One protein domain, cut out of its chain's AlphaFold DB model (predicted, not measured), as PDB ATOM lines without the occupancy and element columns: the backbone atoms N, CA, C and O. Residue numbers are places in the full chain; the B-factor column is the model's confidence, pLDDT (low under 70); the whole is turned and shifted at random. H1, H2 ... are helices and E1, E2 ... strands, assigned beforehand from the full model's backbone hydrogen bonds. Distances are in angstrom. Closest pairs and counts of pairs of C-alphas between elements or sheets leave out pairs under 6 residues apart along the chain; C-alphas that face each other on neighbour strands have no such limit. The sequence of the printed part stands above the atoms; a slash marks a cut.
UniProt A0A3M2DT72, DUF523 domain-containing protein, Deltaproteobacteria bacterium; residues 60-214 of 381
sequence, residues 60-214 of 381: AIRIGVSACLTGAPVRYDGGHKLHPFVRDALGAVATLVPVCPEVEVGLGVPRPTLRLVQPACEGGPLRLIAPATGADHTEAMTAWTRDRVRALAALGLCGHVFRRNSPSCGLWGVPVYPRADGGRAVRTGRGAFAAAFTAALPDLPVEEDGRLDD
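What this domain is: This is residues 60 to 214 of the 381 residues of the protein "DUF523 domain-containing protein" of Deltaproteobacteria bacterium (UniProt A0A3M2DT72). Two small four-stranded sheets sit toward the two ends of an elongated body, and the long helix H4 bridges them, grazing one sheet with each of its ends, with H5 packed beside it. H1 and H2 are at the parallel sheet, ordered E2, E1, E5, E8, while the other sheet, ordered E4, E3, E6, E7, is mixed and made of two hairpins. The printed part has 155 residues, with five named helices and eight named strands in the order E1 H1 H2 E2 H3 E3 E4 H4 E5 E6 E7 H5 E8. The class is mixed, helices and strands, though under half of the residues are in named elements. The whole is compact, with a radius of gyration of the C-alphas of 15.2 A and spans of 48 by 31 by 30 A.

How they stand to each other: E1, residues 62 to 66, is an inner strand between E2, residues 95 to 99, and E5, residues 157 to 162; E8, residues 206 to 208, is the edge strand beyond E5. N 63 and O 95 of E1 and E2 are 2.9 A apart, N 161 and O 64 of E5 and E1 2.8 A, and N 162 and O 207 of E5 and E8 2.8 A, each within hydrogen-bond range. H1, residues 67 to 70, is on this sheet at a height of 6.8 A, only just over E2, with 3 of its 4 C-alphas there. H2, residues 84 to 90, only grazes the sheet with residues 86 to 90 and touches H1, the closest C-alphas being those of Thr 70 and Arg 87, 5.1 A apart. E1, H1, H2 and E2 make a strand-helix-strand unit, two parallel neighbour strands with helices between, with a right-handed crossover. H3, residues 101 to 104, only just touches residues 141 to 145 of H4, residues 138 to 154, with 3 pairs of C-alphas within 8 A; the closest are Pro 101 and Met 141, 7.4 A. E3, residues 115 to 117, and E4, residues 127 to 129, form an antiparallel hairpin, with N 115 and O 129 2.8 A apart. H4 only grazes this second sheet, with residues 138 to 142, and only just the first, with residues 148 to 152 and 5 pairs of C-alphas within 10 A. E6, residues 174 to 177, is parallel to E3, with N 177 and O 116 2.9 A apart, and forms a hairpin with E7, residues 186 to 189, where N 174 and O 189 are 2.9 A apart. H5, residues 192 to 200, touches H4 at a steep tilt of 40 degrees, the same way; the closest C-alphas, of Thr 145 and Phe 193, are 5.7 A apart. Every O i to N i+4 pair is within hydrogen-bond range in H4 and H5, against 2 of 3 in H2, while H1 and H3 are too short for such a pair.

Where its parts are: E1 begins at C-alpha 62, (229.628, 126.404, 139.086), and is 13.4 A long; E2 is 12.9 A and E5 13.8 A. H4 runs 24.4 A from C-alpha 138 at (207.483, 144.091, 137.779), and H5 12.7 A. E8 ends at C-alpha 208, (228.673, 140.859, 131.016).

The domain as a whole: The C-alphas farthest apart, of Ala 92 and Cys 121, are 49.3 A apart. The printed part has no cut. The links H1 to H2, 13 residues, and E5 to E6, 11 residues, are long. The mean pLDDT of the printed part is 93.5, and residues 120 to 123 are under 70.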
ATOM      1  N   ALA A  60     233.814 121.872 143.240       84.56
ATOM      2  CA  ALA A  60     233.376 122.051 141.848       84.56
ATOM      3  C   ALA A  60     233.082 123.531 141.500       84.56
ATOM      4  O   ALA A  60     232.416 124.256 142.246       84.56
ATOM      5  N   ILE A  61     233.533 124.000 140.326       94.69
ATOM      6  CA  ILE A  61     233.247 125.363 139.844       94.69
ATOM      7  C   ILE A  61     231.886 125.383 139.148       94.69
ATOM      8  O   ILE A  61     231.728 124.814 138.069       94.69
ATOM      9  N   ARG A  62     230.925 126.118 139.719       97.62
ATOM     10  CA  ARG A  62     229.628 126.404 139.086       97.62
ATOM     11  C   ARG A  62     229.533 127.870 138.685       97.62
ATOM     12  O   ARG A  62     229.846 128.751 139.486       97.62
ATOM     13  N   ILE A  63     229.095 128.152 137.460       98.38
ATOM     14  CA  ILE A  63     228.958 129.521 136.946       98.38
ATOM     15  C   ILE A  63     227.538 129.725 136.435       98.38
ATOM     16  O   ILE A  63     227.106 129.051 135.503       98.38
ATOM     17  N   GLY A  64     226.820 130.683 137.021       98.31
ATOM     18  CA  GLY A  64     225.532 131.120 136.494       98.31
ATOM     19  C   GLY A  64     225.710 131.810 135.144       98.31
ATOM     20  O   GLY A  64     226.638 132.595 134.959       98.31
ATOM     21  N   VAL A  65     224.856 131.531 134.169       98.38
ATOM     22  CA  VAL A  65     224.950 132.169 132.851       98.38
ATOM     23  C   VAL A  65     223.574 132.564 132.358       98.38
ATOM     24  O   VAL A  65     222.616 131.807 132.484       98.38
ATOM     25  N   SER A  66     223.455 133.740 131.739       98.19
ATOM     26  CA  SER A  66     222.261 134.038 130.952       98.19
ATOM     27  C   SER A  66     222.100 132.964 129.877       98.19
ATOM     28  O   SER A  66     222.955 132.820 129.009       98.19
ATOM     29  N   ALA A  67     220.996 132.225 129.936       97.62
ATOM     30  CA  ALA A  67     220.705 131.046 129.124       97.62
ATOM     31  C   ALA A  67     220.970 131.243 127.621       97.62
ATOM     32  O   ALA A  67     221.552 130.391 126.962       97.62
ATOM     33  N   CYS A  68     220.629 132.408 127.065       96.06
ATOM     34  CA  CYS A  68     220.859 132.701 125.647       96.06
ATOM     35  C   CYS A  68     222.344 132.668 125.230       96.06
ATOM     36  O   CYS A  68     222.622 132.500 124.041       96.06
ATOM     37  N   LEU A  69     223.282 132.801 126.178       97.31
ATOM     38  CA  LEU A  69     224.728 132.730 125.950       97.31
ATOM     39  C   LEU A  69     225.227 131.303 125.700       97.31
ATOM     40  O   LEU A  69     226.299 131.143 125.120       97.31
ATOM     41  N   THR A  70     224.457 130.275 126.074       96.50
ATOM     42  CA  THR A  70     224.814 128.864 125.842       96.50
ATOM     43  C   THR A  70     224.367 128.346 124.473       96.50
ATOM     44  O   THR A  70     224.700 127.227 124.103       96.50
ATOM     45  N   GLY A  71     223.644 129.160 123.693       94.56
ATOM     46  CA  GLY A  71     223.024 128.742 122.427       94.56
ATOM     47  C   GLY A  71     221.541 128.392 122.551       94.56
ATOM     48  O   GLY A  71     220.896 128.106 121.552       94.56
ATOM     49  N   ALA A  72     220.981 128.489 123.753       94.06
ATOM     50  CA  ALA A  72     219.566 128.270 123.988       94.06
ATOM     51  C   ALA A  72     218.655 129.258 123.230       94.06
ATOM     52  O   ALA A  72     218.857 130.476 123.364       94.06
ATOM     53  N   PRO A  73     217.608 128.776 122.530       95.88
ATOM     54  CA  PRO A  73     216.649 129.606 121.801       95.88
ATOM     55  C   PRO A  73     215.623 130.253 122.751       95.88
ATOM     56  O   PRO A  73     214.430 129.995 122.678       95.88
ATOM     57  N   VAL A  74     216.086 131.059 123.713       95.50
ATOM     58  CA  VAL A  74     215.253 131.635 124.797       95.50
ATOM     59  C   VAL A  74     215.045 133.145 124.679       95.50
ATOM     60  O   VAL A  74     214.442 133.780 125.555       95.50
ATOM     61  N   ARG A  75     215.580 133.773 123.626       95.56
ATOM     62  CA  ARG A  75     215.375 135.207 123.395       95.56
ATOM     63  C   ARG A  75     213.930 135.492 123.008       95.56
ATOM     64  O   ARG A  75     213.196 134.605 122.592       95.56
ATOM     65  N   TYR A  76     213.535 136.757 123.136       92.88
ATOM     66  CA  TYR A  76     212.185 137.203 122.790       92.88
ATOM     67  C   TYR A  76     211.796 136.873 121.336       92.88
ATOM     68  O   TYR A  76     210.628 136.637 121.057       92.88
ATOM     69  N   ASP A  77     212.789 136.812 120.442       94.50
ATOM     70  CA  ASP A  77     212.672 136.497 119.015       94.50
ATOM     71  C   ASP A  77     212.818 134.993 118.703       94.50
ATOM     72  O   ASP A  77     212.883 134.621 117.538       94.50
ATOM     73  N   GLY A  78     212.919 134.122 119.715       92.56
ATOM     74  CA  GLY A  78     213.183 132.688 119.528       92.56
ATOM     75  C   GLY A  78     214.632 132.341 119.181       92.56
ATOM     76  O   GLY A  78     214.977 131.169 119.077       92.56
ATOM     77  N   GLY A  79     215.507 133.337 119.042       94.69
ATOM     78  CA  GLY A  79     216.920 133.120 118.770       94.69
ATOM     79  C   GLY A  79     217.762 132.906 120.028       94.69
ATOM     80  O   GLY A  79     217.283 132.830 121.163       94.69
ATOM     81  N   HIS A  80     219.078 132.907 119.826       94.62
ATOM     82  CA  HIS A  80     220.080 132.847 120.888       94.62
ATOM     83  C   HIS A  80     221.134 133.954 120.720       94.62
ATOM     84  O   HIS A  80     221.105 134.749 119.774       94.62
ATOM     85  N   LYS A  81     222.052 134.056 121.684       93.75
ATOM     86  CA  LYS A  81     223.245 134.915 121.627       93.75
ATOM     87  C   LYS A  81     224.444 134.134 122.136       93.75
ATOM     88  O   LYS A  81     225.087 134.528 123.101       93.75
ATOM     89  N   LEU A  82     224.690 133.008 121.470       96.19
ATOM     90  CA  LEU A  82     225.770 132.091 121.810       96.19
ATOM     91  C   LEU A  82     227.080 132.868 121.952       96.19
ATOM     92  O   LEU A  82     227.457 133.609 121.044       96.19
ATOM     93  N   HIS A  83     227.765 132.665 123.071       96.25
ATOM     94  CA  HIS A  83     229.076 133.239 123.316       96.25
ATOM     95  C   HIS A  83     230.110 132.107 123.416       96.25
ATOM     96  O   HIS A  83     230.108 131.392 124.422       96.25
ATOM     97  N   PRO A  84     231.021 131.940 122.434       94.00
ATOM     98  CA  PRO A  84     231.939 130.797 122.377       94.00
ATOM     99  C   PRO A  84     232.792 130.626 123.636       94.00
ATOM    100  O   PRO A  84     232.879 129.535 124.185       94.00
ATOM    101  N   PHE A  85     233.342 131.714 124.189       95.12
ATOM    102  CA  PHE A  85     234.083 131.625 125.456       95.12
ATOM    103  C   PHE A  85     233.217 131.112 126.623       95.12
ATOM    104  O   PHE A  85     233.713 130.367 127.459       95.12
ATOM    105  N   VAL A  86     231.930 131.474 126.687       95.88
ATOM    106  CA  VAL A  86     231.046 131.041 127.779       95.88
ATOM    107  C   VAL A  86     230.653 129.579 127.598       95.88
ATOM    108  O   VAL A  86     230.826 128.797 128.523       95.88
ATOM    109  N   ARG A  87     230.164 129.193 126.414       95.69
ATOM    110  CA  ARG A  87     229.744 127.808 126.157       95.69
ATOM    111  C   ARG A  87     230.934 126.847 126.172       95.69
ATOM    112  O   ARG A  87     230.887 125.843 126.868       95.69
ATOM    113  N   ASP A  88     231.984 127.160 125.418       94.00
ATOM    114  CA  ASP A  88     233.051 126.203 125.119       94.00
ATOM    115  C   ASP A  88     234.188 126.290 126.133       94.00
ATOM    116  O   ASP A  88     234.575 125.287 126.723       94.00
ATOM    117  N   ALA A  89     234.734 127.489 126.361       94.25
ATOM    118  CA  ALA A  89     235.906 127.630 127.222       94.25
ATOM    119  C   ALA A  89     235.546 127.496 128.709       94.25
ATOM    120  O   ALA A  89     236.153 126.677 129.399       94.25
ATOM    121  N   LEU A  90     234.555 128.255 129.202       95.31
ATOM    122  CA  LEU A  90     234.087 128.126 130.587       95.31
ATOM    123  C   LEU A  90     233.408 126.770 130.818       95.31
ATOM    124  O   LEU A  90     233.723 126.116 131.806       95.31
ATOM    125  N   GLY A  91     232.554 126.308 129.897       95.38
ATOM    126  CA  GLY A  91     231.887 125.003 130.010       95.38
ATOM    127  C   GLY A  91     232.838 123.797 130.004       95.38
ATOM    128  O   GLY A  91     232.493 122.734 130.508       95.38
ATOM    129  N   ALA A  92     234.066 123.951 129.495       94.31
ATOM    130  CA  ALA A  92     235.089 122.910 129.580       94.31
ATOM    131  C   ALA A  92     235.749 122.786 130.965       94.31
ATOM    132  O   ALA A  92     236.467 121.814 131.192       94.31
ATOM    133  N   VAL A  93     235.568 123.762 131.863       94.56
ATOM    134  CA  VAL A  93     236.219 123.783 133.188       94.56
ATOM    135  C   VAL A  93     235.255 124.019 134.354       94.56
ATOM    136  O   VAL A  93     235.674 123.960 135.506       94.56
ATOM    137  N   ALA A  94     233.993 124.336 134.068       95.94
ATOM    138  CA  ALA A  94     232.975 124.662 135.053       95.94
ATOM    139  C   ALA A  94     231.605 124.143 134.611       95.94
ATOM    140  O   ALA A  94     231.271 124.166 133.425       95.94
ATOM    141  N   THR A  95     230.773 123.768 135.579       97.31
ATOM    142  CA  THR A  95     229.356 123.496 135.344       97.31
ATOM    143  C   THR A  95     228.631 124.817 135.098       97.31
ATOM    144  O   THR A  95     228.605 125.702 135.962       97.31
ATOM    145  N   LEU A  96     228.033 124.969 133.918       97.56
ATOM    146  CA  LEU A  96     227.229 126.144 133.589       97.56
ATOM    147  C   LEU A  96     225.808 125.967 134.127       97.56
ATOM    148  O   LEU A  96     225.152 124.970 133.841       97.56
ATOM    149  N   VAL A  97     225.322 126.955 134.876       98.00
ATOM    150  CA  VAL A  97     223.958 126.994 135.415       98.00
ATOM    151  C   VAL A  97     223.163 128.028 134.613       98.00
ATOM    152  O   VAL A  97     223.255 129.226 134.899       98.00
ATOM    153  N   PRO A  98     222.431 127.619 133.561       97.44
ATOM    154  CA  PRO A  98     221.714 128.554 132.708       97.44
ATOM    155  C   PRO A  98     220.481 129.131 133.416       97.44
ATOM    156  O   PRO A  98     219.727 128.414 134.071       97.44
ATOM    157  N   VAL A  99     220.263 130.437 133.246       97.38
ATOM    158  CA  VAL A  99     219.123 131.172 133.812       97.38
ATOM    159  C   VAL A  99     218.507 132.077 132.748       97.38
ATOM    160  O   VAL A  99     219.207 132.864 132.099       97.38
ATOM    161  N   CYS A 100     217.190 131.997 132.569       97.81
ATOM    162  CA  CYS A 100     216.430 132.932 131.740       97.81
ATOM    163  C   CYS A 100     215.266 133.525 132.541       97.81
ATOM    164  O   CYS A 100     214.185 132.940 132.539       97.81
ATOM    165  N   PRO A 101     215.429 134.708 133.160       97.19
ATOM    166  CA  PRO A 101     214.377 135.312 133.977       97.19
ATOM    167  C   PRO A 101     213.041 135.461 133.253       97.19
ATOM    168  O   PRO A 101     211.986 135.180 133.803       97.19
ATOM    169  N   GLU A 102     213.090 135.869 131.989       97.12
ATOM    170  CA  GLU A 102     211.901 136.143 131.187       97.12
ATOM    171  C   GLU A 102     211.124 134.860 130.832       97.12
ATOM    172  O   GLU A 102     209.897 134.863 130.828       97.12
ATOM    173  N   VAL A 103     211.817 133.749 130.563       97.31
ATOM    174  CA  VAL A 103     211.155 132.458 130.304       97.31
ATOM    175  C   VAL A 103     210.699 131.817 131.611       97.31
ATOM    176  O   VAL A 103     209.575 131.333 131.686       97.31
ATOM    177  N   GLU A 104     211.533 131.852 132.650       96.94
ATOM    178  CA  GLU A 104     211.245 131.222 133.942       96.94
ATOM    179  C   GLU A 104     210.112 131.925 134.714       96.94
ATOM    180  O   GLU A 104     209.418 131.265 135.484       96.94
ATOM    181  N   VAL A 105     209.861 133.221 134.467       96.00
ATOM    182  CA  VAL A 105     208.667 133.929 134.977       96.00
ATOM    183  C   VAL A 105     207.396 133.641 134.153       96.00
ATOM    184  O   VAL A 105     206.304 134.038 134.550       96.00
ATOM    185  N   GLY A 106     207.512 132.946 133.015       95.62
ATOM    186  CA  GLY A 106     206.373 132.455 132.233       95.62
ATOM    187  C   GLY A 106     206.017 133.243 130.968       95.62
ATOM    188  O   GLY A 106     204.934 133.034 130.431       95.62
ATOM    189  N   LEU A 107     206.889 134.119 130.447       93.44
ATOM    190  CA  LEU A 107     206.568 134.913 129.246       93.44
ATOM    191  C   LEU A 107     206.607 134.119 127.930       93.44
ATOM    192  O   LEU A 107     206.162 134.627 126.906       93.44
ATOM    193  N   GLY A 108     207.151 132.900 127.936       93.69
ATOM    194  CA  GLY A 108     207.257 132.054 126.747       93.69
ATOM    195  C   GLY A 108     208.304 132.513 125.720       93.69
ATOM    196  O   GLY A 108     209.115 133.420 125.952       93.69
ATOM    197  N   VAL A 109     208.314 131.814 124.582       95.00
ATOM    198  CA  VAL A 109     209.170 132.069 123.418       95.00
ATOM    199  C   VAL A 109     208.372 131.737 122.144       95.00
ATOM    200  O   VAL A 109     207.921 130.598 122.030       95.00
ATOM    201  N   PRO A 110     208.215 132.661 121.178       94.31
ATOM    202  CA  PRO A 110     208.591 134.077 121.236       94.31
ATOM    203  C   PRO A 110     207.703 134.874 122.210       94.31
ATOM    204  O   PRO A 110     206.679 134.386 122.679       94.31
ATOM    205  N   ARG A 111     208.100 136.112 122.520       95.00
ATOM    206  CA  ARG A 111     207.357 137.029 123.408       95.00
ATOM    207  C   ARG A 111     207.586 138.498 123.028       95.00
ATOM    208  O   ARG A 111     208.602 138.800 122.394       95.00
ATOM    209  N   PRO A 112     206.706 139.433 123.436       93.44
ATOM    210  CA  PRO A 112     206.967 140.863 123.299       93.44
ATOM    211  C   PRO A 112     208.264 141.289 124.000       93.44
ATOM    212  O   PRO A 112     208.686 140.696 124.993       93.44
ATOM    213  N   THR A 113     208.893 142.352 123.494       94.06
ATOM    214  CA  THR A 113     210.056 142.944 124.169       94.06
ATOM    215  C   THR A 113     209.644 143.572 125.497       94.06
ATOM    216  O   THR A 113     208.517 144.039 125.653       94.06
ATOM    217  N   LEU A 114     210.576 143.609 126.448       95.38
ATOM    218  CA  LEU A 114     210.410 144.318 127.713       95.38
ATOM    219  C   LEU A 114     211.235 145.609 127.710       95.38
ATOM    220  O   LEU A 114     212.235 145.727 126.994       95.38
ATOM    221  N   ARG A 115     210.846 146.570 128.543       95.38
ATOM    222  CA  ARG A 115     211.598 147.794 128.831       95.38
ATOM    223  C   ARG A 115     211.613 148.054 130.326       95.38
ATOM    224  O   ARG A 115     210.625 147.811 131.013       95.38
ATOM    225  N   LEU A 116     212.725 148.606 130.800       95.25
ATOM    226  CA  LEU A 116     212.753 149.276 132.091       95.25
ATOM    227  C   LEU A 116     212.156 150.671 131.913       95.25
ATOM    228  O   LEU A 116     212.616 151.435 131.063       95.25
ATOM    229  N   VAL A 117     211.132 150.993 132.691       94.00
ATOM    230  CA  VAL A 117     210.419 152.268 132.643       94.00
ATOM    231  C   VAL A 117     210.491 152.916 134.016       94.00
ATOM    232  O   VAL A 117     210.168 152.282 135.017       94.00
ATOM    233  N   GLN A 118     210.903 154.177 134.064       91.19
ATOM    234  CA  GLN A 118     210.908 154.985 135.275       91.19
ATOM    235  C   GLN A 118     210.224 156.328 134.983       91.19
ATOM    236  O   GLN A 118     210.812 157.168 134.301       91.19
ATOM    237  N   PRO A 119     208.984 156.541 135.460       79.38
ATOM    238  CA  PRO A 119     208.254 157.783 135.227       79.38
ATOM    239  C   PRO A 119     209.020 159.011 135.741       79.38
ATOM    240  O   PRO A 119     209.378 159.094 136.915       79.38
ATOM    241  N   ALA A 120     209.255 159.978 134.847       66.00
ATOM    242  CA  ALA A 120     210.100 161.151 135.098       66.00
ATOM    243  C   ALA A 120     209.544 162.125 136.154       66.00
ATOM    244  O   ALA A 120     210.284 162.965 136.655       66.00
ATOM    245  N   CYS A 121     208.255 162.038 136.480       56.19
ATOM    246  CA  CYS A 121     207.576 163.033 137.304       56.19
ATOM    247  C   CYS A 121     207.961 162.963 138.791       56.19
ATOM    248  O   CYS A 121     207.787 163.957 139.484       56.19
ATOM    249  N   GLU A 122     208.464 161.825 139.294       51.22
ATOM    250  CA  GLU A 122     208.560 161.603 140.752       51.22
ATOM    251  C   GLU A 122     209.747 160.739 141.211       51.22
ATOM    252  O   GLU A 122     209.772 160.293 142.352       51.22
ATOM    253  N   GLY A 123     210.726 160.433 140.351       63.47
ATOM    254  CA  GLY A 123     211.751 159.444 140.727       63.47
ATOM    255  C   GLY A 123     211.129 158.092 141.117       63.47
ATOM    256  O   GLY A 123     211.657 157.389 141.976       63.47
ATOM    257  N   GLY A 124     209.984 157.763 140.504       72.56
ATOM    258  CA  GLY A 124     209.158 156.611 140.853       72.56
ATOM    259  C   GLY A 124     209.884 155.269 140.697       72.56
ATOM    260  O   GLY A 124     210.994 155.211 140.154       72.56
ATOM    261  N   PRO A 125     209.270 154.168 141.161       84.88
ATOM    262  CA  PRO A 125     209.895 152.854 141.118       84.88
ATOM    263  C   PRO A 125     210.176 152.420 139.676       84.88
ATOM    264  O   PRO A 125     209.431 152.733 138.744       84.88
ATOM    265  N   LEU A 126     211.267 151.677 139.499       91.69
ATOM    266  CA  LEU A 126     211.626 151.076 138.221       91.69
ATOM    267  C   LEU A 126     210.635 149.953 137.888       91.69
ATOM    268  O   LEU A 126     210.493 149.007 138.662       91.69
ATOM    269  N   ARG A 127     209.976 150.045 136.733       94.50
ATOM    270  CA  ARG A 127     208.977 149.076 136.264       94.50
ATOM    271  C   ARG A 127     209.483 148.300 135.054       94.50
ATOM    272  O   ARG A 127     210.206 148.846 134.223       94.50
ATOM    273  N   LEU A 128     209.086 147.038 134.932       96.00
ATOM    274  CA  LEU A 128     209.394 146.161 133.806       96.00
ATOM    275  C   LEU A 128     208.145 145.992 132.933       96.00
ATOM    276  O   LEU A 128     207.288 145.164 133.225       96.00
ATOM    277  N   ILE A 129     208.046 146.781 131.865       96.00
ATOM    278  CA  ILE A 129     206.835 146.884 131.038       96.00
ATOM    279  C   ILE A 129     207.052 146.248 129.667       96.00
ATOM    280  O   ILE A 129     208.098 146.458 129.049       96.00
ATOM    281  N   ALA A 130     206.053 145.530 129.158       95.38
ATOM    282  CA  ALA A 130     205.963 145.131 127.757       95.38
ATOM    283  C   ALA A 130     205.329 146.269 126.929       95.38
ATOM    284  O   ALA A 130     204.122 146.490 127.032       95.38
ATOM    285  N   PRO A 131     206.078 147.009 126.084       92.75
ATOM    286  CA  PRO A 131     205.555 148.208 125.419       92.75
ATOM    287  C   PRO A 131     204.400 147.931 124.461       92.75
ATOM    288  O   PRO A 131     203.532 148.776 124.289       92.75
ATOM    289  N   ALA A 132     204.395 146.752 123.832       91.50
ATOM    290  CA  ALA A 132     203.385 146.382 122.844       91.50
ATOM    291  C   ALA A 132     202.000 146.134 123.461       91.50
ATOM    292  O   ALA A 132     200.995 146.314 122.784       91.50
ATOM    293  N   THR A 133     201.944 145.702 124.723       91.31
ATOM    294  CA  THR A 133     200.691 145.339 125.405       91.31
ATOM    295  C   THR A 133     200.369 146.253 126.583       91.31
ATOM    296  O   THR A 133     199.254 146.216 127.089       91.31
ATOM    297  N   GLY A 134     201.339 147.037 127.059       91.50
ATOM    298  CA  GLY A 134     201.238 147.797 128.304       91.50
ATOM    299  C   GLY A 134     201.324 146.931 129.567       91.50
ATOM    300  O   GLY A 134     201.212 147.469 130.665       91.50
ATOM    301  N   ALA A 135     201.530 145.615 129.435       94.31
ATOM    302  CA  ALA A 135     201.570 144.704 130.572       94.31
ATOM    303  C   ALA A 135     202.758 145.012 131.492       94.31
ATOM    304  O   ALA A 135     203.893 145.176 131.033       94.31
ATOM    305  N   ASP A 136     202.487 145.063 132.795       95.56
ATOM    306  CA  ASP A 136     203.494 145.255 133.831       95.56
ATOM    307  C   ASP A 136     203.910 143.908 134.432       95.56
ATOM    308  O   ASP A 136     203.098 143.189 135.010       95.56
ATOM    309  N   HIS A 137     205.189 143.568 134.294       96.62
ATOM    310  CA  HIS A 137     205.776 142.326 134.792       96.62
ATOM    311  C   HIS A 137     206.630 142.528 136.051       96.62
ATOM    312  O   HIS A 137     207.321 141.600 136.474       96.62
ATOM    313  N   THR A 138     206.615 143.721 136.651       95.69
ATOM    314  CA  THR A 138     207.483 144.091 137.779       95.69
ATOM    315  C   THR A 138     207.284 143.174 138.980       95.69
ATOM    316  O   THR A 138     208.256 142.615 139.487       95.69
ATOM    317  N   GLU A 139     206.041 142.972 139.420       96.06
ATOM    318  CA  GLU A 139     205.733 142.159 140.603       96.06
ATOM    319  C   GLU A 139     206.071 140.683 140.381       96.06
ATOM    320  O   GLU A 139     206.797 140.089 141.182       96.06
ATOM    321  N   ALA A 140     205.633 140.114 139.253       96.88
ATOM    322  CA  ALA A 140     205.916 138.726 138.894       96.88
ATOM    323  C   ALA A 140     207.430 138.461 138.803       96.88
ATOM    324  O   ALA A 140     207.931 137.499 139.388       96.88
ATOM    325  N   MET A 141     208.175 139.349 138.133       97.31
ATOM    326  CA  MET A 141     209.634 139.258 138.030       97.31
ATOM    327  C   MET A 141     210.304 139.389 139.397       97.31
ATOM    328  O   MET A 141     211.252 138.659 139.675       97.31
ATOM    329  N   THR A 142     209.827 140.291 140.257       95.69
ATOM    330  CA  THR A 142     210.399 140.522 141.591       95.69
ATOM    331  C   THR A 142     210.192 139.312 142.500       95.69
ATOM    332  O   THR A 142     211.146 138.851 143.131       95.69
ATOM    333  N   ALA A 143     208.976 138.758 142.530       95.88
ATOM    334  CA  ALA A 143     208.653 137.564 143.304       95.88
ATOM    335  C   ALA A 143     209.496 136.363 142.853       95.88
ATOM    336  O   ALA A 143     210.187 135.759 143.674       95.88
ATOM    337  N   TRP A 144     209.518 136.082 141.546       97.31
ATOM    338  CA  TRP A 144     210.336 135.009 140.977       97.31
ATOM    339  C   TRP A 144     211.831 135.213 141.260       97.31
ATOM    340  O   TRP A 144     212.522 134.285 141.678       97.31
ATOM    341  N   THR A 145     212.334 136.440 141.087       96.25
ATOM    342  CA  THR A 145     213.755 136.764 141.267       96.25
ATOM    343  C   THR A 145     214.213 136.489 142.691       96.25
ATOM    344  O   THR A 145     215.269 135.890 142.879       96.25
ATOM    345  N   ARG A 146     213.430 136.887 143.702       94.00
ATOM    346  CA  ARG A 146     213.760 136.642 145.112       94.00
ATOM    347  C   ARG A 146     214.000 135.156 145.376       94.00
ATOM    348  O   ARG A 146     215.011 134.792 145.977       94.00
ATOM    349  N   ASP A 147     213.091 134.308 144.913       95.50
ATOM    350  CA  ASP A 147     213.139 132.875 145.196       95.50
ATOM    351  C   ASP A 147     214.227 132.191 144.351       95.50
ATOM    352  O   ASP A 147     214.991 131.363 144.855       95.50
ATOM    353  N   ARG A 148     214.402 132.623 143.095       96.62
ATOM    354  CA  ARG A 148     215.460 132.111 142.218       96.62
ATOM    355  C   ARG A 148     216.857 132.467 142.710       96.62
ATOM    356  O   ARG A 148     217.737 131.615 142.673       96.62
ATOM    357  N   VAL A 149     217.078 133.695 143.178       96.69
ATOM    358  CA  VAL A 149     218.379 134.128 143.709       96.69
ATOM    359  C   VAL A 149     218.759 133.314 144.947       96.69
ATOM    360  O   VAL A 149     219.908 132.891 145.047       96.69
ATOM    361  N   ARG A 150     217.805 133.009 145.837       95.38
ATOM    362  CA  ARG A 150     218.040 132.101 146.976       95.38
ATOM    363  C   ARG A 150     218.436 130.701 146.515       95.38
ATOM    364  O   ARG A 150     219.418 130.156 147.010       95.38
ATOM    365  N   ALA A 151     217.718 130.147 145.537       95.94
ATOM    366  CA  ALA A 151     218.051 128.841 144.974       95.94
ATOM    367  C   ALA A 151     219.452 128.834 144.339       95.94
ATOM    368  O   ALA A 151     220.214 127.901 144.554       95.94
ATOM    369  N   LEU A 152     219.821 129.887 143.603       94.94
ATOM    370  CA  LEU A 152     221.150 130.025 142.999       94.94
ATOM    371  C   LEU A 152     222.256 130.175 144.050       94.94
ATOM    372  O   LEU A 152     223.318 129.580 143.891       94.94
ATOM    373  N   ALA A 153     222.017 130.925 145.129       92.38
ATOM    374  CA  ALA A 153     222.969 131.065 146.230       92.38
ATOM    375  C   ALA A 153     223.291 129.706 146.878       92.38
ATOM    376  O   ALA A 153     224.453 129.419 147.161       92.38
ATOM    377  N   ALA A 154     222.284 128.837 147.022       93.50
ATOM    378  CA  ALA A 154     222.446 127.493 147.575       93.50
ATOM    379  C   ALA A 154     223.279 126.543 146.688       93.50
ATOM    380  O   ALA A 154     223.785 125.543 147.182       93.50
ATOM    381  N   LEU A 155     223.472 126.850 145.397       93.69
ATOM    382  CA  LEU A 155     224.278 126.018 144.489       93.69
ATOM    383  C   LEU A 155     225.796 126.200 144.666       93.69
ATOM    384  O   LEU A 155     226.571 125.504 144.003       93.69
ATOM    385  N   GLY A 156     226.241 127.149 145.495       92.69
ATOM    386  CA  GLY A 156     227.668 127.432 145.667       92.69
ATOM    387  C   GLY A 156     228.314 127.972 144.387       92.69
ATOM    388  O   GLY A 156     229.380 127.509 143.974       92.69
ATOM    389  N   LEU A 157     227.664 128.938 143.727       96.38
ATOM    390  CA  LEU A 157     228.214 129.574 142.528       96.38
ATOM    391  C   LEU A 157     229.588 130.200 142.810       96.38
ATOM    392  O   LEU A 157     229.851 130.721 143.893       96.38
ATOM    393  N   CYS A 158     230.454 130.180 141.800       97.75
ATOM    394  CA  CYS A 158     231.764 130.835 141.797       97.75
ATOM    395  C   CYS A 158     231.799 132.067 140.882       97.75
ATOM    396  O   CYS A 158     232.778 132.808 140.872       97.75
ATOM    397  N   GLY A 159     230.744 132.288 140.095       98.19
ATOM    398  CA  GLY A 159     230.581 133.477 139.275       98.19
ATOM    399  C   GLY A 159     229.256 133.499 138.517       98.19
ATOM    400  O   GLY A 159     228.521 132.509 138.513       98.19
ATOM    401  N   HIS A 160     228.963 134.618 137.854       98.56
ATOM    402  CA  HIS A 160     227.829 134.734 136.940       98.56
ATOM    403  C   HIS A 160     228.147 135.597 135.705       98.56
ATOM    404  O   HIS A 160     228.661 136.708 135.832       98.56
ATOM    405  N   VAL A 161     227.784 135.123 134.506       98.56
ATOM    406  CA  VAL A 161     227.892 135.877 133.245       98.56
ATOM    407  C   VAL A 161     226.515 136.314 132.755       98.56
ATOM    408  O   VAL A 161     225.645 135.497 132.452       98.56
ATOM    409  N   PHE A 162     226.317 137.623 132.666       98.50
ATOM    410  CA  PHE A 162     225.060 138.240 132.264       98.50
ATOM    411  C   PHE A 162     225.035 138.605 130.780       98.50
ATOM    412  O   PHE A 162     226.041 138.999 130.192       98.50
ATOM    413  N   ARG A 163     223.849 138.542 130.170       96.88
ATOM    414  CA  ARG A 163     223.612 139.102 128.839       96.88
ATOM    415  C   ARG A 163     223.419 140.618 128.928       96.88
ATOM    416  O   ARG A 163     222.430 141.078 129.505       96.88
ATOM    417  N   ARG A 164     224.287 141.386 128.261       95.44
ATOM    418  CA  ARG A 164     224.181 142.852 128.183       95.44
ATOM    419  C   ARG A 164     222.857 143.323 127.581       95.44
ATOM    420  O   ARG A 164     222.277 142.658 126.715       95.44
ATOM    421  N   ASN A 165     222.433 144.527 127.966       93.25
ATOM    422  CA  ASN A 165     221.238 145.231 127.471       93.25
ATOM    423  C   ASN A 165     219.881 144.549 127.734       93.25
ATOM    424  O   ASN A 165     218.863 145.090 127.307       93.25
ATOM    425  N   SER A 166     219.828 143.395 128.406       95.06
ATOM    426  CA  SER A 166     218.545 142.781 128.767       95.06
ATOM    427  C   SER A 166     217.876 143.574 129.904       95.06
ATOM    428  O   SER A 166     218.535 143.846 130.909       95.06
ATOM    429  N   PRO A 167     216.574 143.893 129.804       95.62
ATOM    430  CA  PRO A 167     215.786 144.475 130.897       95.62
ATOM    431  C   PRO A 167     215.742 143.617 132.168       95.62
ATOM    432  O   PRO A 167     215.465 144.130 133.247       95.62
ATOM    433  N   SER A 168     216.026 142.316 132.068       95.94
ATOM    434  CA  SER A 168     216.100 141.415 133.222       95.94
ATOM    435  C   SER A 168     217.543 141.100 133.617       95.94
ATOM    436  O   SER A 168     217.877 141.180 134.795       95.94
ATOM    437  N   CYS A 169     218.414 140.778 132.655       96.44
ATOM    438  CA  CYS A 169     219.772 140.289 132.932       96.44
ATOM    439  C   CYS A 169     220.872 141.352 132.832       96.44
ATOM    440  O   CYS A 169     221.954 141.120 133.348       96.44
ATOM    441  N   GLY A 170     220.660 142.474 132.144       96.56
ATOM    442  CA  GLY A 170     221.734 143.435 131.886       96.56
ATOM    443  C   GLY A 170     222.291 144.010 133.187       96.56
ATOM    444  O   GLY A 170     221.539 144.434 134.060       96.56
ATOM    445  N   LEU A 171     223.608 144.024 133.333       95.88
ATOM    446  CA  LEU A 171     224.287 144.411 134.563       95.88
ATOM    447  C   LEU A 171     224.597 145.910 134.602       95.88
ATOM    448  O   LEU A 171     224.539 146.525 135.675       95.88
ATOM    449  N   TRP A 172     224.903 146.495 133.440       95.25
ATOM    450  CA  TRP A 172     225.281 147.901 133.323       95.25
ATOM    451  C   TRP A 172     224.619 148.595 132.137       95.25
ATOM    452  O   TRP A 172     224.515 148.060 131.035       95.25
ATOM    453  N   GLY A 173     224.223 149.848 132.364       94.62
ATOM    454  CA  GLY A 173     223.776 150.757 131.316       94.62
ATOM    455  C   GLY A 173     222.574 150.255 130.523       94.62
ATOM    456  O   GLY A 173     222.482 150.533 129.326       94.62
ATOM    457  N   VAL A 174     221.673 149.505 131.160       96.00
ATOM    458  CA  VAL A 174     220.418 149.066 130.547       96.00
ATOM    459  C   VAL A 174     219.549 150.304 130.282       96.00
ATOM    460  O   VAL A 174     219.447 151.164 131.160       96.00
ATOM    461  N   PRO A 175     218.948 150.448 129.088       95.00
ATOM    462  CA  PRO A 175     218.077 151.581 128.788       95.00
ATOM    463  C   PRO A 175     216.883 151.666 129.746       95.00
ATOM    464  O   PRO A 175     216.112 150.713 129.853       95.00
ATOM    465  N   VAL A 176     216.724 152.823 130.389       94.12
ATOM    466  CA  VAL A 176     215.558 153.187 131.200       94.12
ATOM    467  C   VAL A 176     214.785 154.273 130.469       94.12
ATOM    468  O   VAL A 176     215.344 155.312 130.111       94.12
ATOM    469  N   TYR A 177     213.508 154.018 130.218       92.88
ATOM    470  CA  TYR A 177     212.624 154.908 129.477       92.88
ATOM    471  C   TYR A 177     211.749 155.720 130.439       92.88
ATOM    472  O   TYR A 177     211.310 155.179 131.452       92.88
ATOM    473  N   PRO A 178     211.434 156.989 130.131       90.56
ATOM    474  CA  PRO A 178     210.533 157.783 130.964       90.56
ATOM    475  C   PRO A 178     209.075 157.305 130.876       90.56
ATOM    476  O   PRO A 178     208.282 157.578 131.774       90.56
ATOM    477  N   ARG A 179     208.706 156.625 129.782       87.25
ATOM    478  CA  ARG A 179     207.369 156.079 129.521       87.25
ATOM    479  C   ARG A 179     207.482 154.760 128.755       87.25
ATOM    480  O   ARG A 179     208.506 154.486 128.129       87.25
ATOM    481  N   ALA A 180     206.444 153.930 128.815       78.75
ATOM    482  CA  ALA A 180     206.435 152.632 128.138       78.75
ATOM    483  C   ALA A 180     206.405 152.769 126.606       78.75
ATOM    484  O   ALA A 180     207.121 152.054 125.896       78.75
ATOM    485  N   ASP A 181     205.616 153.725 126.120       75.31
ATOM    486  CA  ASP A 181     205.376 154.040 124.710       75.31
ATOM    487  C   ASP A 181     206.535 154.802 124.046       75.31
ATOM    488  O   ASP A 181     206.699 154.726 122.830       75.31
ATOM    489  N   GLY A 182     207.414 155.455 124.814       72.19
ATOM    490  CA  GLY A 182     208.610 156.071 124.251       72.19
ATOM    491  C   GLY A 182     209.332 157.080 125.139       72.19
ATOM    492  O   GLY A 182     209.282 157.050 126.368       72.19
ATOM    493  N   GLY A 183     210.067 157.968 124.470       82.44
ATOM    494  CA  GLY A 183     210.981 158.929 125.082       82.44
ATOM    495  C   GLY A 183     212.445 158.498 124.991       82.44
ATOM    496  O   GLY A 183     212.773 157.321 124.818       82.44
ATOM    497  N   ARG A 184     213.347 159.480 125.080       87.00
ATOM    498  CA  ARG A 184     214.791 159.237 125.028       87.00
ATOM    499  C   ARG A 184     215.212 158.450 126.268       87.00
ATOM    500  O   ARG A 184     215.118 158.955 127.381       87.00
ATOM    501  N   ALA A 185     215.679 157.222 126.060       90.75
ATOM    502  CA  ALA A 185     216.151 156.384 127.151       90.75
ATOM    503  C   ALA A 185     217.466 156.909 127.736       90.75
ATOM    504  O   ALA A 185     218.360 157.347 127.004       90.75
ATOM    505  N   VAL A 186     217.607 156.780 129.051       91.50
ATOM    506  CA  VAL A 186     218.858 157.019 129.769       91.50
ATOM    507  C   VAL A 186     219.506 155.670 130.067       91.50
ATOM    508  O   VAL A 186     218.851 154.723 130.496       91.50
ATOM    509  N   ARG A 187     220.808 155.541 129.802       93.44
ATOM    510  CA  ARG A 187     221.548 154.278 129.946       93.44
ATOM    511  C   ARG A 187     222.166 154.136 131.335       93.44
ATOM    512  O   ARG A 187     223.379 154.020 131.470       93.44
ATOM    513  N   THR A 188     221.326 154.164 132.359       91.00
ATOM    514  CA  THR A 188     221.723 154.081 133.777       91.00
ATOM    515  C   THR A 188     221.181 152.838 134.477       91.00
ATOM    516  O   THR A 188     221.560 152.565 135.613       91.00
ATOM    517  N   GLY A 189     220.314 152.070 133.815       92.62
ATOM    518  CA  GLY A 189     219.610 150.952 134.425       92.62
ATOM    519  C   GLY A 189     220.468 149.712 134.652       92.62
ATOM    520  O   GLY A 189     221.505 149.495 134.015       92.62
ATOM    521  N   ARG A 190     219.947 148.852 135.523       96.56
ATOM    522  CA  ARG A 190     220.338 147.456 135.707       96.56
ATOM    523  C   ARG A 190     219.070 146.616 135.608       96.56
ATOM    524  O   ARG A 190     218.017 147.035 136.078       96.56
ATOM    525  N   GLY A 191     219.164 145.461 134.965       97.00
ATOM    526  CA  GLY A 191     218.036 144.565 134.792       97.00
ATOM    527  C   GLY A 191     217.516 144.037 136.127       97.00
ATOM    528  O   GLY A 191     218.288 143.878 137.072       97.00
ATOM    529  N   ALA A 192     216.213 143.766 136.202       95.00
ATOM    530  CA  ALA A 192     215.537 143.428 137.458       95.00
ATOM    531  C   ALA A 192     216.171 142.227 138.191       95.00
ATOM    532  O   ALA A 192     216.459 142.307 139.385       95.00
ATOM    533  N   PHE A 193     216.476 141.146 137.462       97.69
ATOM    534  CA  PHE A 193     217.159 139.977 138.022       97.69
ATOM    535  C   PHE A 193     218.604 140.303 138.415       97.69
ATOM    536  O   PHE A 193     219.030 139.983 139.522       97.69
ATOM    537  N   ALA A 194     219.353 140.986 137.544       97.81
ATOM    538  CA  ALA A 194     220.745 141.346 137.815       97.81
ATOM    539  C   ALA A 194     220.895 142.257 139.046       97.81
ATOM    540  O   ALA A 194     221.856 142.122 139.806       97.81
ATOM    541  N   ALA A 195     219.942 143.167 139.265       96.75
ATOM    542  CA  ALA A 195     219.907 144.054 140.423       96.75
ATOM    543  C   ALA A 195     219.765 143.266 141.728       96.75
ATOM    544  O   ALA A 195     220.616 143.389 142.604       96.75
ATOM    545  N   ALA A 196     218.759 142.398 141.825       96.81
ATOM    546  CA  ALA A 196     218.560 141.581 143.017       96.81
ATOM    547  C   ALA A 196     219.687 140.556 143.228       96.81
ATOM    548  O   ALA A 196     220.139 140.363 144.352       96.81
ATOM    549  N   PHE A 197     220.177 139.932 142.150       98.31
ATOM    550  CA  PHE A 197     221.259 138.950 142.217       98.31
ATOM    551  C   PHE A 197     222.535 139.562 142.804       98.31
ATOM    552  O   PHE A 197     223.124 139.009 143.727       98.31
ATOM    553  N   THR A 198     222.942 140.733 142.308       97.62
ATOM    554  CA  THR A 198     224.142 141.420 142.817       97.62
ATOM    555  C   THR A 198     223.960 142.041 144.196       97.62
ATOM    556  O   THR A 198     224.948 142.214 144.899       97.62
ATOM    557  N   ALA A 199     222.729 142.355 144.604       97.06
ATOM    558  CA  ALA A 199     222.450 142.780 145.973       97.06
ATOM    559  C   ALA A 199     222.557 141.614 146.969       97.06
ATOM    560  O   ALA A 199     223.080 141.792 148.063       97.06
ATOM    561  N   ALA A 200     222.086 140.422 146.592       96.94
ATOM    562  CA  ALA A 200     222.130 139.238 147.449       96.94
ATOM    563  C   ALA A 200     223.517 138.579 147.511       96.94
ATOM    564  O   ALA A 200     223.859 137.962 148.515       96.94
ATOM    565  N   LEU A 201     224.301 138.684 146.436       96.88
ATOM    566  CA  LEU A 201     225.619 138.063 146.295       96.88
ATOM    567  C   LEU A 201     226.665 139.121 145.885       96.88
ATOM    568  O   LEU A 201     227.195 139.053 144.771       96.88
ATOM    569  N   PRO A 202     226.952 140.118 146.746       96.94
ATOM    570  CA  PRO A 202     227.769 141.282 146.386       96.94
ATOM    571  C   PRO A 202     229.220 140.931 146.040       96.94
ATOM    572  O   PRO A 202     229.824 141.584 145.188       96.94
ATOM    573  N   ASP A 203     229.755 139.876 146.654       96.81
ATOM    574  CA  ASP A 203     231.136 139.441 146.442       96.81
ATOM    575  C   ASP A 203     231.274 138.382 145.343       96.81
ATOM    576  O   ASP A 203     232.391 138.012 144.976       96.81
ATOM    577  N   LEU A 204     230.167 137.882 144.781       98.00
ATOM    578  CA  LEU A 204     230.252 136.895 143.712       98.00
ATOM    579  C   LEU A 204     230.843 137.545 142.447       98.00
ATOM    580  O   LEU A 204     230.368 138.594 142.000       98.00
ATOM    581  N   PRO A 205     231.837 136.919 141.795       98.31
ATOM    582  CA  PRO A 205     232.363 137.405 140.530       98.31
ATOM    583  C   PRO A 205     231.283 137.494 139.444       98.31
ATOM    584  O   PRO A 205     230.795 136.482 138.952       98.31
ATOM    585  N   VAL A 206     230.945 138.709 139.016       98.38
ATOM    586  CA  VAL A 206     230.023 138.939 137.892       98.38
ATOM    587  C   VAL A 206     230.706 139.643 136.719       98.38
ATOM    588  O   VAL A 206     231.683 140.378 136.916       98.38
ATOM    589  N   GLU A 207     230.209 139.404 135.503       97.88
ATOM    590  CA  GLU A 207     230.606 140.107 134.272       97.88
ATOM    591  C   GLU A 207     229.486 140.055 133.212       97.88
ATOM    592  O   GLU A 207     228.579 139.226 133.300       97.88
ATOM    593  N   GLU A 208     229.539 140.931 132.204       96.94
ATOM    594  CA  GLU A 208     228.673 140.859 131.016       96.94
ATOM    595  C   GLU A 208     229.390 140.228 129.825       96.94
ATOM    596  O   GLU A 208     230.583 140.445 129.612       96.94
ATOM    597  N   ASP A 209     228.625 139.535 128.985       94.75
ATOM    598  CA  ASP A 209     229.101 138.911 127.750       94.75
ATOM    599  C   ASP A 209     229.958 139.853 126.885       94.75
ATOM    600  O   ASP A 209     231.103 139.540 126.592       94.75
ATOM    601  N   GLY A 210     229.479 141.063 126.573       92.19
ATOM    602  CA  GLY A 210     230.243 142.009 125.740       92.19
ATOM    603  C   GLY A 210     231.537 142.542 126.363       92.19
ATOM    604  O   GLY A 210     232.351 143.135 125.665       92.19
ATOM    605  N   ARG A 211     231.730 142.379 127.674       94.81
ATOM    606  CA  ARG A 211     232.957 142.792 128.369       94.81
ATOM    607  C   ARG A 211     233.960 141.655 128.486       94.81
ATOM    608  O   ARG A 211     235.141 141.933 128.662       94.81
ATOM    609  N   LEU A 212     233.511 140.408 128.340       94.12
ATOM    610  CA  LEU A 212     234.383 139.241 128.217       94.12
ATOM    611  C   LEU A 212     235.079 139.166 126.855       94.12
ATOM    612  O   LEU A 212     236.007 138.371 126.705       94.12
ATOM    613  N   ASP A 213     234.681 139.981 125.879       91.06
ATOM    614  CA  ASP A 213     235.414 140.151 124.621       91.06
ATOM    615  C   ASP A 213     236.777 140.831 124.844       91.06
ATOM    616  O   ASP A 213     237.737 140.515 124.145       91.06
ATOM    617  N   ASP A 214     236.899 141.691 125.864       92.75
ATOM    618  CA  ASP A 214     238.175 142.290 126.262       92.75
ATOM    619  C   ASP A 214     239.051 141.265 127.014       92.75
ATOM    620  O   ASP A 214     238.648 140.770 128.077       92.75
TER     621      ASP A 214